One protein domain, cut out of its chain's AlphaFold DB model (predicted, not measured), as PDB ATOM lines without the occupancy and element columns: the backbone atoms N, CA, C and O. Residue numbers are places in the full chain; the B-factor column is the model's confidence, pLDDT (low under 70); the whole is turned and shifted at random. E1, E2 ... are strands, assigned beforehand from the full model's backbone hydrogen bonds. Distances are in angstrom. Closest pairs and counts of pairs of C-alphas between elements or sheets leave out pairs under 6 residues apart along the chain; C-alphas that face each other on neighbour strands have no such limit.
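Overview. This is residues 128 to 217 of the 602 residues of an uncharacterized protein of Rhabdobacter roseus (UniProt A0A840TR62). Two sheets lie face to face as a sandwich, their strands crossed at 35 degrees: one is built on the long strand pair E1 and E3, the other on the long strand E6, with E7 beside one part of it and E4 beside another. Two three-residue strands, E2 and E5, sit at the edges, and the chain passes between the sheets once, from E3 to E4. The printed part has 90 residues, no named helix and seven named strands in the order E1 to E7, 45 residues in all; the class is all strand. The sheets run E5 - E4 - E6 - E7 and E2 - E1 - E3, with E4 and E6, E6 and E7, and E1 and E3 antiparallel. The whole is compact, with a radius of gyration of the C-alphas of 13.7 A, and spans 39 by 26 by 18 A, only just elongated.

Arrangement. Begin at E6, residues 196 to 204, an inner strand of the larger sheet. Its pairing is staggered: residues 196 to 200 pair with E7, residues 212 to 216, and residues 200 to 203 with E4, residues 177 to 180. E6 and E7 form a hairpin, antiparallel at 152 degrees, with N 198 and O 214 2.9 A apart. E4 and E6 are antiparallel at 162 degrees; look for N 179 and O 201, 2.8 A apart. E5, residues 183 to 185, meets E4 only at a point, where the C-alphas of 184 and 179 face each other at 4.3 A. In the other sheet, E1, residues 131 to 140, and E3, residues 155 to 165, are antiparallel at 159 degrees, with N 135 and O 160 3.0 A apart. E2, residues 143 to 145, meets E1 only at a point, C-alphas 144 and 139 facing each other at 4.6 A. Between the sheets, the closest C-alphas of E1 and E6 are those of Leu 134 and Val 202, 6.8 A apart. Residues 189 to 190 pair with residues 157 to 158 of E3, antiparallel.

Along the chain. Find C-alpha 196 at (17.862, -24.558, -0.065); from there E6 runs 26.3 A to C-alpha 204. E1 begins at C-alpha 131, (22.621, -5.104, 20.713), and covers 29.8 A; E3 covers 33.0 A. E7 ends at C-alpha 216, (22.879, -23.417, 0.219).

Size, cuts and confidence. The C-alphas farthest apart, those of Gly 166 and Arg 193, are 39.6 A apart. The printed part has no cut. The link from E3 to E4, 11 residues, is long. The mean pLDDT of the printed part is 90.4, and no printed residue is under 70.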
ATOM      1  N   GLN A 128      17.059  -5.272  27.081       79.19
ATOM      2  CA  GLN A 128      16.683  -4.518  25.880       79.19
ATOM      3  C   GLN A 128      17.747  -3.507  25.407       79.19
ATOM      4  O   GLN A 128      17.675  -3.046  24.271       79.19
ATOM      5  N   ASP A 129      18.725  -3.156  26.248       84.81
ATOM      6  CA  ASP A 129      19.813  -2.239  25.880       84.81
ATOM      7  C   ASP A 129      20.962  -2.967  25.154       84.81
ATOM      8  O   ASP A 129      21.869  -2.326  24.611       84.81
ATOM      9  N   ILE A 130      20.929  -4.305  25.131       87.00
ATOM     10  CA  ILE A 130      21.916  -5.149  24.462       87.00
ATOM     11  C   ILE A 130      21.621  -5.182  22.962       87.00
ATOM     12  O   ILE A 130      20.539  -5.565  22.517       87.00
ATOM     13  N   LYS A 131      22.631  -4.861  22.156       89.81
ATOM     14  CA  LYS A 131      22.621  -5.104  20.713       89.81
ATOM     15  C   LYS A 131      23.266  -6.449  20.423       89.81
ATOM     16  O   LYS A 131      24.458  -6.623  20.670       89.81
ATOM     17  N   LEU A 132      22.491  -7.369  19.856       92.00
ATOM     18  CA  LEU A 132      22.986  -8.637  19.328       92.00
ATOM     19  C   LEU A 132      23.229  -8.543  17.826       92.00
ATOM     20  O   LEU A 132      22.375  -8.076  17.073       92.00
ATOM     21  N   ARG A 133      24.375  -9.053  17.380       93.62
ATOM     22  CA  ARG A 133      24.688  -9.210  15.962       93.62
ATOM     23  C   ARG A 133      25.184 -10.614  15.694       93.62
ATOM     24  O   ARG A 133      26.104 -11.091  16.354       93.62
ATOM     25  N   LEU A 134      24.599 -11.231  14.685       96.00
ATOM     26  CA  LEU A 134      25.098 -12.456  14.099       96.00
ATOM     27  C   LEU A 134      25.917 -12.097  12.859       96.00
ATOM     28  O   LEU A 134      25.471 -11.306  12.020       96.00
ATOM     29  N   SER A 135      27.104 -12.679  12.746       95.50
ATOM     30  CA  SER A 135      27.920 -12.678  11.532       95.50
ATOM     31  C   SER A 135      28.262 -14.109  11.134       95.50
ATOM     32  O   SER A 135      28.196 -15.019  11.962       95.50
ATOM     33  N   VAL A 136      28.600 -14.310   9.863       95.44
ATOM     34  CA  VAL A 136      28.968 -15.614   9.312       95.44
ATOM     35  C   VAL A 136      30.213 -15.469   8.450       95.44
ATOM     36  O   VAL A 136      30.311 -14.530   7.666       95.44
ATOM     37  N   ASP A 137      31.121 -16.424   8.591       94.25
ATOM     38  CA  ASP A 137      32.258 -16.631   7.705       94.25
ATOM     39  C   ASP A 137      32.189 -18.052   7.145       94.25
ATOM     40  O   ASP A 137      31.724 -18.973   7.825       94.25
ATOM     41  N   TYR A 138      32.655 -18.257   5.914       93.88
ATOM     42  CA  TYR A 138      32.703 -19.594   5.329       93.88
ATOM     43  C   TYR A 138      34.111 -20.168   5.393       93.88
ATOM     44  O   TYR A 138      35.114 -19.485   5.172       93.88
ATOM     45  N   GLN A 139      34.173 -21.462   5.674       92.25
ATOM     46  CA  GLN A 139      35.381 -22.259   5.572       92.25
ATOM     47  C   GLN A 139      35.116 -23.428   4.633       92.25
ATOM     48  O   GLN A 139      34.034 -24.006   4.659       92.25
ATOM     49  N   ARG A 140      36.097 -23.810   3.819       88.31
ATOM     50  CA  ARG A 140      36.023 -25.016   2.988       88.31
ATOM     51  C   ARG A 140      37.274 -25.844   3.214       88.31
ATOM     52  O   ARG A 140      38.381 -25.330   3.081       88.31
ATOM     53  N   ALA A 141      37.095 -27.098   3.631       82.81
ATOM     54  CA  ALA A 141      38.202 -27.976   4.035       82.81
ATOM     55  C   ALA A 141      39.175 -27.319   5.049       82.81
ATOM     56  O   ALA A 141      40.390 -27.478   4.969       82.81
ATOM     57  N   GLY A 142      38.632 -26.542   5.995       82.06
ATOM     58  CA  GLY A 142      39.400 -25.882   7.059       82.06
ATOM     59  C   GLY A 142      40.075 -24.558   6.682       82.06
ATOM     60  O   GLY A 142      40.665 -23.929   7.554       82.06
ATOM     61  N   GLN A 143      39.968 -24.102   5.430       86.81
ATOM     62  CA  GLN A 143      40.532 -22.826   4.971       86.81
ATOM     63  C   GLN A 143      39.443 -21.763   4.775       86.81
ATOM     64  O   GLN A 143      38.309 -22.133   4.460       86.81
ATOM     65  N   PRO A 144      39.746 -20.458   4.933       90.25
ATOM     66  CA  PRO A 144      38.811 -19.380   4.613       90.25
ATOM     67  C   PRO A 144      38.289 -19.488   3.177       90.25
ATOM     68  O   PRO A 144      39.049 -19.743   2.243       90.25
ATOM     69  N   TYR A 145      36.986 -19.291   3.001       88.31
ATOM     70  CA  TYR A 145      36.315 -19.388   1.713       88.31
ATOM     71  C   TYR A 145      35.438 -18.155   1.483       88.31
ATOM     72  O   TYR A 145      34.616 -17.801   2.321       88.31
ATOM     73  N   HIS A 146      35.613 -17.502   0.335       85.50
ATOM     74  CA  HIS A 146      34.913 -16.255  -0.009       85.50
ATOM     75  C   HIS A 146      33.848 -16.435  -1.104       85.50
ATOM     76  O   HIS A 146      33.344 -15.449  -1.637       85.50
ATOM     77  N   GLY A 147      33.530 -17.678  -1.477       84.31
ATOM     78  CA  GLY A 147      32.487 -17.970  -2.462       84.31
ATOM     79  C   GLY A 147      31.094 -18.127  -1.846       84.31
ATOM     80  O   GLY A 147      30.871 -17.857  -0.667       84.31
ATOM     81  N   THR A 148      30.142 -18.574  -2.662       86.75
ATOM     82  CA  THR A 148      28.770 -18.884  -2.239       86.75
ATOM     83  C   THR A 148      28.717 -20.178  -1.432       86.75
ATOM     84  O   THR A 148      29.456 -21.117  -1.702       86.75
ATOM     85  N   TYR A 149      27.830 -20.253  -0.440       91.19
ATOM     86  CA  TYR A 149      27.696 -21.446   0.395       91.19
ATOM     87  C   TYR A 149      27.145 -22.634  -0.419       91.19
ATOM     88  O   TYR A 149      26.118 -22.511  -1.087       91.19
ATOM     89  N   VAL A 150      27.829 -23.783  -0.376       89.56
ATOM     90  CA  VAL A 150      27.490 -24.982  -1.161       89.56
ATOM     91  C   VAL A 150      27.087 -26.124  -0.230       89.56
ATOM     92  O   VAL A 150      27.758 -26.387   0.766       89.56
ATOM     93  N   ALA A 151      26.015 -26.835  -0.571       89.81
ATOM     94  CA  ALA A 151      25.509 -27.990   0.166       89.81
ATOM     95  C   ALA A 151      26.323 -29.273  -0.126       89.81
ATOM     96  O   ALA A 151      25.788 -30.266  -0.613       89.81
ATOM     97  N   ASP A 152      27.635 -29.252   0.129       84.69
ATOM     98  CA  ASP A 152      28.570 -30.350  -0.181       84.69
ATOM     99  C   ASP A 152      29.147 -31.061   1.057       84.69
ATOM    100  O   ASP A 152      30.005 -31.931   0.924       84.69
ATOM    101  N   SER A 153      28.701 -30.708   2.270       84.38
ATOM    102  CA  SER A 153      29.315 -31.100   3.560       84.38
ATOM    103  C   SER A 153      30.781 -30.703   3.776       84.38
ATOM    104  O   SER A 153      31.315 -30.976   4.849       84.38
ATOM    105  N   LEU A 154      31.440 -30.068   2.807       86.88
ATOM    106  CA  LEU A 154      32.821 -29.589   2.916       86.88
ATOM    107  C   LEU A 154      32.872 -28.097   3.242       86.88
ATOM    108  O   LEU A 154      33.856 -27.621   3.815       86.88
ATOM    109  N   THR A 155      31.832 -27.369   2.843       90.44
ATOM    110  CA  THR A 155      31.639 -25.952   3.116       90.44
ATOM    111  C   THR A 155      30.934 -25.790   4.460       90.44
ATOM    112  O   THR A 155      29.791 -26.207   4.647       90.44
ATOM    113  N   THR A 156      31.622 -25.162   5.404       94.75
ATOM    114  CA  THR A 156      31.148 -24.905   6.763       94.75
ATOM    115  C   THR A 156      30.859 -23.424   6.929       94.75
ATOM    116  O   THR A 156      31.730 -22.586   6.689       94.75
ATOM    117  N   ALA A 157      29.652 -23.096   7.376       95.50
ATOM    118  CA  ALA A 157      29.314 -21.762   7.842       95.50
ATOM    119  C   ALA A 157      29.661 -21.668   9.327       95.50
ATOM    120  O   ALA A 157      29.153 -22.445  10.136       95.50
ATOM    121  N   ARG A 158      30.557 -20.743   9.673       95.06
ATOM    122  CA  ARG A 158      30.972 -20.454  11.044       95.06
ATOM    123  C   ARG A 158      30.316 -19.161  11.485       95.06
ATOM    124  O   ARG A 158      30.616 -18.089  10.965       95.06
ATOM    125  N   PHE A 159      29.435 -19.269  12.462       95.12
ATOM    126  CA  PHE A 159      28.719 -18.138  13.019       95.12
ATOM    127  C   PHE A 159      29.491 -17.521  14.180       95.12
ATOM    128  O   PHE A 159      30.000 -18.219  15.053       95.12
ATOM    129  N   SER A 160      29.539 -16.194  14.214       94.00
ATOM    130  CA  SER A 160      30.074 -15.437  15.341       94.00
ATOM    131  C   SER A 160      28.973 -14.576  15.944       94.00
ATOM    132  O   SER A 160      28.241 -13.880  15.239       94.00
ATOM    133  N   ILE A 161      28.850 -14.642  17.268       93.25
ATOM    134  CA  ILE A 161      27.828 -13.923  18.028       93.25
ATOM    135  C   ILE A 161      28.493 -12.730  18.695       93.25
ATOM    136  O   ILE A 161      29.290 -12.911  19.611       93.25
ATOM    137  N   GLY A 162      28.171 -11.520  18.256       92.44
ATOM    138  CA  GLY A 162      28.585 -10.286  18.909       92.44
ATOM    139  C   GLY A 162      27.473  -9.713  19.785       92.44
ATOM    140  O   GLY A 162      26.304  -9.730  19.400       92.44
ATOM    141  N   ALA A 163      27.842  -9.195  20.955       91.00
ATOM    142  CA  ALA A 163      26.926  -8.562  21.899       91.00
ATOM    143  C   ALA A 163      27.565  -7.290  22.475       91.00
ATOM    144  O   ALA A 163      28.726  -7.330  22.891       91.00
ATOM    145  N   TRP A 164      26.828  -6.177  22.499       89.69
ATOM    146  CA  TRP A 164      27.323  -4.885  22.996       89.69
ATOM    147  C   TRP A 164      26.252  -4.095  23.739       89.69
ATOM    148  O   TRP A 164      25.071  -4.179  23.406       89.69
ATOM    149  N   ILE A 165      26.694  -3.234  24.654       85.00
ATOM    150  CA  ILE A 165      25.909  -2.116  25.186       85.00
ATOM    151  C   ILE A 165      26.660  -0.827  24.874       85.00
ATOM    152  O   ILE A 165      27.823  -0.655  25.250       85.00
ATOM    153  N   GLY A 166      26.015   0.081  24.141       81.62
ATOM    154  CA  GLY A 166      26.716   1.221  23.552       81.62
ATOM    155  C   GLY A 166      27.889   0.739  22.688       81.62
ATOM    156  O   GLY A 166      27.674   0.019  21.717       81.62
ATOM    157  N   ASN A 167      29.118   1.100  23.079       79.94
ATOM    158  CA  ASN A 167      30.363   0.674  22.421       79.94
ATOM    159  C   ASN A 167      31.136  -0.409  23.201       79.94
ATOM    160  O   ASN A 167      32.227  -0.797  22.785       79.94
ATOM    161  N   LYS A 168      30.615  -0.891  24.338       81.06
ATOM    162  CA  LYS A 168      31.298  -1.875  25.191       81.06
ATOM    163  C   LYS A 168      30.882  -3.301  24.802       81.06
ATOM    164  O   LYS A 168      29.683  -3.585  24.809       81.06
ATOM    165  N   PRO A 169      31.826  -4.196  24.454       86.25
ATOM    166  CA  PRO A 169      31.515  -5.589  24.144       86.25
ATOM    167  C   PRO A 169      31.202  -6.385  25.413       86.25
ATOM    168  O   PRO A 169      31.878  -6.235  26.430       86.25
ATOM    169  N   ILE A 170      30.219  -7.278  25.328       85.88
ATOM    170  CA  ILE A 170      29.888  -8.229  26.391       85.88
ATOM    171  C   ILE A 170      30.653  -9.531  26.131       85.88
ATOM    172  O   ILE A 170      30.568 -10.113  25.039       85.88
ATOM    173  N   GLN A 171      31.439  -9.968  27.116       81.25
ATOM    174  CA  GLN A 171      32.273 -11.171  27.014       81.25
ATOM    175  C   GLN A 171      31.499 -12.436  27.382       81.25
ATOM    176  O   GLN A 171      31.528 -13.405  26.626       81.25
ATOM    177  N   ASP A 172      30.768 -12.414  28.499       81.50
ATOM    178  CA  ASP A 172      29.916 -13.532  28.892       81.50
ATOM    179  C   ASP A 172      28.612 -13.516  28.091       81.50
ATOM    180  O   ASP A 172      27.801 -12.594  28.176       81.50
ATOM    181  N   ARG A 173      28.438 -14.544  27.264       83.94
ATOM    182  CA  ARG A 173      27.262 -14.751  26.409       83.94
ATOM    183  C   ARG A 173      26.570 -16.061  26.766       83.94
ATOM    184  O   ARG A 173      25.894 -16.660  25.928       83.94
ATOM    185  N   SER A 174      26.782 -16.544  27.990       79.00
ATOM    186  CA  SER A 174      26.143 -17.749  28.496       79.00
ATOM    187  C   SER A 174      24.621 -17.639  28.340       79.00
ATOM    188  O   SER A 174      23.980 -16.639  28.669       79.00
ATOM    189  N   GLY A 175      24.032 -18.659  27.716       82.25
ATOM    190  CA  GLY A 175      22.603 -18.699  27.401       82.25
ATOM    191  C   GLY A 175      22.197 -18.132  26.034       82.25
ATOM    192  O   GLY A 175      21.044 -18.332  25.650       82.25
ATOM    193  N   ALA A 176      23.088 -17.494  25.268       89.44
ATOM    194  CA  ALA A 176      22.813 -17.178  23.867       89.44
ATOM    195  C   ALA A 176      22.795 -18.473  23.037       89.44
ATOM    196  O   ALA A 176      23.724 -19.278  23.107       89.44
ATOM    197  N   ARG A 177      21.732 -18.691  22.256       93.69
ATOM    198  CA  ARG A 177      21.556 -19.898  21.436       93.69
ATOM    199  C   ARG A 177      21.351 -19.527  19.976       93.69
ATOM    200  O   ARG A 177      20.542 -18.650  19.673       93.69
ATOM    201  N   LEU A 178      22.076 -20.202  19.091       95.94
ATOM    202  CA  LEU A 178      21.893 -20.109  17.648       95.94
ATOM    203  C   LEU A 178      20.726 -21.008  17.227       95.94
ATOM    204  O   LEU A 178      20.558 -22.103  17.755       95.94
ATOM    205  N   TYR A 179      19.926 -20.541  16.281       96.12
ATOM    206  CA  TYR A 179      18.810 -21.271  15.697       96.12
ATOM    207  C   TYR A 179      18.958 -21.280  14.180       96.12
ATOM    208  O   TYR A 179      19.366 -20.272  13.603       96.12
ATOM    209  N   VAL A 180      18.587 -22.391  13.550       96.94
ATOM    210  CA  VAL A 180      18.416 -22.545  12.103       96.94
ATOM    211  C   VAL A 180      16.965 -22.929  11.829       96.94
ATOM    212  O   VAL A 180      16.474 -23.908  12.384       96.94
ATOM    213  N   ASN A 181      16.254 -22.144  11.017       95.81
ATOM    214  CA  ASN A 181      14.823 -22.334  10.734       95.81
ATOM    215  C   ASN A 181      14.004 -22.571  12.026       95.81
ATOM    216  O   ASN A 181      13.274 -23.551  12.144       95.81
ATOM    217  N   ASP A 182      14.221 -21.712  13.030       92.94
ATOM    218  CA  ASP A 182      13.616 -21.763  14.374       92.94
ATOM    219  C   ASP A 182      13.946 -22.994  15.240       92.94
ATOM    220  O   ASP A 182      13.504 -23.077  16.388       92.94
ATOM    221  N   SER A 183      14.792 -23.906  14.760       95.06
ATOM    222  CA  SER A 183      15.298 -25.043  15.532       95.06
ATOM    223  C   SER A 183      16.663 -24.721  16.150       95.06
ATOM    224  O   SER A 183      17.515 -24.162  15.460       95.06
ATOM    225  N   PRO A 184      16.910 -25.041  17.434       94.25
ATOM    226  CA  PRO A 184      18.185 -24.739  18.080       94.25
ATOM    227  C   PRO A 184      19.333 -25.524  17.430       94.25
ATOM    228  O   PRO A 184      19.248 -26.741  17.267       94.25
ATOM    229  N   LEU A 185      20.418 -24.827  17.090       94.19
ATOM    230  CA  LEU A 185      21.661 -25.407  16.591       94.19
ATOM    231  C   LEU A 185      22.650 -25.559  17.766       94.19
ATOM    232  O   LEU A 185      22.852 -24.596  18.509       94.19
ATOM    233  N   PRO A 186      23.249 -26.746  17.977       88.62
ATOM    234  CA  PRO A 186      24.071 -27.016  19.160       88.62
ATOM    235  C   PRO A 186      25.454 -26.357  19.118       88.62
ATOM    236  O   PRO A 186      26.058 -26.149  20.166       88.62
ATOM    237  N   ASP A 187      25.952 -26.038  17.925       88.31
ATOM    238  CA  ASP A 187      27.251 -25.413  17.701       88.31
ATOM    239  C   ASP A 187      27.079 -24.165  16.824       88.31
ATOM    240  O   ASP A 187      26.040 -23.928  16.210       88.31
ATOM    241  N   THR A 188      28.127 -23.362  16.756       91.94
ATOM    242  CA  THR A 188      28.287 -22.231  15.844       91.94
ATOM    243  C   THR A 188      28.700 -22.649  14.431       91.94
ATOM    244  O   THR A 188      28.878 -21.792  13.568       91.94
ATOM    245  N   LEU A 189      28.856 -23.950  14.179       93.81
ATOM    246  CA  LEU A 189      29.190 -24.508  12.875       93.81
ATOM    247  C   LEU A 189      27.956 -25.125  12.217       93.81
ATOM    248  O   LEU A 189      27.188 -25.847  12.851       93.81
ATOM    249  N   PHE A 190      27.796 -24.875  10.921       94.62
ATOM    250  CA  PHE A 190      26.730 -25.453  10.112       94.62
ATOM    251  C   PHE A 190      27.269 -26.021   8.795       94.62
ATOM    252  O   PHE A 190      27.959 -25.335   8.032       94.62
ATOM    253  N   THR A 191      26.914 -27.274   8.519       93.06
ATOM    254  CA  THR A 191      27.139 -27.978   7.251       93.06
ATOM    255  C   THR A 191      25.832 -28.631   6.803       93.06
ATOM    256  O   THR A 191      24.998 -29.008   7.625       93.06
ATOM    257  N   THR A 192      25.632 -28.770   5.493       90.12
ATOM    258  CA  THR A 192      24.461 -29.457   4.927       90.12
ATOM    259  C   THR A 192      24.807 -30.139   3.602       90.12
ATOM    260  O   THR A 192      25.777 -29.769   2.936       90.12
ATOM    261  N   ARG A 193      24.015 -31.153   3.230       85.94
ATOM    262  CA  ARG A 193      23.968 -31.763   1.881       85.94
ATOM    263  C   ARG A 193      22.710 -31.398   1.109       85.94
ATOM    264  O   ARG A 193      22.583 -31.715  -0.070       85.94
ATOM    265  N   HIS A 194      21.766 -30.754   1.783       87.69
ATOM    266  CA  HIS A 194      20.486 -30.397   1.208       87.69
ATOM    267  C   HIS A 194      20.550 -28.941   0.755       87.69
ATOM    268  O   HIS A 194      20.782 -28.059   1.589       87.69
ATOM    269  N   PRO A 195      20.399 -28.674  -0.549       90.06
ATOM    270  CA  PRO A 195      20.321 -27.309  -1.024       90.06
ATOM    271  C   PRO A 195      18.998 -26.664  -0.617       90.06
ATOM    272  O   PRO A 195      17.982 -27.340  -0.444       90.06
ATOM    273  N   GLY A 196      19.019 -25.343  -0.473       91.44
ATOM    274  CA  GLY A 196      17.862 -24.558  -0.065       91.44
ATOM    275  C   GLY A 196      18.221 -23.374   0.824       91.44
ATOM    276  O   GLY A 196      19.388 -23.096   1.100       91.44
ATOM    277  N   LEU A 197      17.184 -22.671   1.276       94.81
ATOM    278  CA  LEU A 197      17.319 -21.503   2.138       94.81
ATOM    279  C   LEU A 197      17.320 -21.911   3.614       94.81
ATOM    280  O   LEU A 197      16.415 -22.600   4.088       94.81
ATOM    281  N   TYR A 198      18.308 -21.418   4.353       96.19
ATOM    282  CA  TYR A 198      18.445 -21.611   5.792       96.19
ATOM    283  C   TYR A 198      18.517 -20.258   6.490       96.19
ATOM    284  O   TYR A 198      19.394 -19.448   6.198       96.19
ATOM    285  N   THR A 199      17.600 -20.006   7.423       97.44
ATOM    286  CA  THR A 199      17.545 -18.750   8.178       97.44
ATOM    287  C   THR A 199      18.144 -18.939   9.563       97.44
ATOM    288  O   THR A 199      17.668 -19.769  10.333       97.44
ATOM    289  N   PHE A 200      19.149 -18.133   9.896       97.50
ATOM    290  CA  PHE A 200      19.875 -18.188  11.157       97.50
ATOM    291  C   PHE A 200      19.622 -16.960  12.009       97.50
ATOM    292  O   PHE A 200      19.672 -15.831  11.516       97.50
ATOM    293  N   LYS A 201      19.402 -17.190  13.303       96.75
ATOM    294  CA  LYS A 201      19.234 -16.141  14.309       96.75
ATOM    295  C   LYS A 201      19.803 -16.587  15.642       96.75
ATOM    296  O   LYS A 201      19.778 -17.770  15.967       96.75
ATOM    297  N   VAL A 202      20.258 -15.638  16.444       95.69
ATOM    298  CA  VAL A 202      20.595 -15.881  17.846       95.69
ATOM    299  C   VAL A 202      19.479 -15.341  18.713       95.69
ATOM    300  O   VAL A 202      19.063 -14.197  18.530       95.69
ATOM    301  N   ARG A 203      19.034 -16.142  19.681       93.19
ATOM    302  CA  ARG A 203      18.167 -15.680  20.766       93.19
ATOM    303  C   ARG A 203      18.937 -15.729  22.071       93.19
ATOM    304  O   ARG A 203      19.573 -16.736  22.384       93.19
ATOM    305  N   TRP A 204      18.857 -14.649  22.833       90.31
ATOM    306  CA  TRP A 204      19.389 -14.577  24.186       90.31
ATOM    307  C   TRP A 204      18.319 -13.950  25.066       90.31
ATOM    308  O   TRP A 204      18.012 -12.774  24.929       90.31
ATOM    309  N   GLN A 205      17.699 -14.746  25.935       83.06
ATOM    310  CA  GLN A 205      16.550 -14.294  26.725       83.06
ATOM    311  C   GLN A 205      15.415 -13.753  25.827       83.06
ATOM    312  O   GLN A 205      14.922 -14.494  24.978       83.06
ATOM    313  N   SER A 206      14.999 -12.494  25.995       82.12
ATOM    314  CA  SER A 206      13.931 -11.847  25.218       82.12
ATOM    315  C   SER A 206      14.412 -11.100  23.966       82.12
ATOM    316  O   SER A 206      13.588 -10.508  23.269       82.12
ATOM    317  N   ILE A 207      15.716 -11.112  23.663       89.06
ATOM    318  CA  ILE A 207      16.295 -10.397  22.518       89.06
ATOM    319  C   ILE A 207      16.745 -11.353  21.406       89.06
ATOM    320  O   ILE A 207      17.188 -12.479  21.651       89.06
ATOM    321  N   GLU A 208      16.649 -10.873  20.166       92.94
ATOM    322  CA  GLU A 208      16.996 -11.605  18.945       92.94
ATOM    323  C   GLU A 208      17.996 -10.792  18.103       92.94
ATOM    324  O   GLU A 208      17.954  -9.560  18.081       92.94
ATOM    325  N   SER A 209      18.926 -11.471  17.430       95.06
ATOM    326  CA  SER A 209      19.867 -10.839  16.497       95.06
ATOM    327  C   SER A 209      19.219 -10.491  15.151       95.06
ATOM    328  O   SER A 209      18.090 -10.876  14.854       95.06
ATOM    329  N   ASN A 210      19.988  -9.859  14.257       94.81
ATOM    330  CA  ASN A 210      19.676  -9.892  12.825       94.81
ATOM    331  C   ASN A 210      19.559 -11.339  12.314       94.81
ATOM    332  O   ASN A 210      20.235 -12.242  12.820       94.81
ATOM    333  N   ALA A 211      18.743 -11.529  11.276       96.12
ATOM    334  CA  ALA A 211      18.674 -12.785  10.544       96.12
ATOM    335  C   ALA A 211      19.774 -12.851   9.479       96.12
ATOM    336  O   ALA A 211      20.039 -11.862   8.793       96.12
ATOM    337  N   ILE A 212      20.387 -14.022   9.322       96.75
ATOM    338  CA  ILE A 212      21.231 -14.354   8.172       96.75
ATOM    339  C   ILE A 212      20.512 -15.435   7.376       96.75
ATOM    340  O   ILE A 212      20.185 -16.478   7.931       96.75
ATOM    341  N   VAL A 213      20.275 -15.200   6.086       96.31
ATOM    342  CA  VAL A 213      19.735 -16.219   5.179       96.31
ATOM    343  C   VAL A 213      20.883 -16.769   4.345       96.31
ATOM    344  O   VAL A 213      21.517 -16.025   3.600       96.31
ATOM    345  N   LEU A 214      21.157 -18.062   4.488       94.75
ATOM    346  CA  LEU A 214      22.097 -18.790   3.645       94.75
ATOM    347  C   LEU A 214      21.332 -19.501   2.531       94.75
ATOM    348  O   LEU A 214      20.482 -20.345   2.807       94.75
ATOM    349  N   ASP A 215      21.661 -19.172   1.284       93.62
ATOM    350  CA  ASP A 215      21.286 -19.953   0.104       93.62
ATOM    351  C   ASP A 215      22.329 -21.053  -0.100       93.62
ATOM    352  O   ASP A 215      23.412 -20.807  -0.638       93.62
ATOM    353  N   ALA A 216      22.039 -22.249   0.413       92.31
ATOM    354  CA  ALA A 216      22.879 -23.417   0.219       92.31
ATOM    355  C   ALA A 216      22.667 -23.942  -1.196       92.31
ATOM    356  O   ALA A 216      21.685 -24.627  -1.485       92.31
ATOM    357  N   ARG A 217      23.592 -23.609  -2.092       90.06
ATOM    358  CA  ARG A 217      23.490 -24.008  -3.493       90.06
ATOM    359  C   ARG A 217      23.799 -25.481  -3.665       90.06
ATOM    360  O   ARG A 217      24.640 -26.043  -2.959       90.06
TER     361      ARG A 217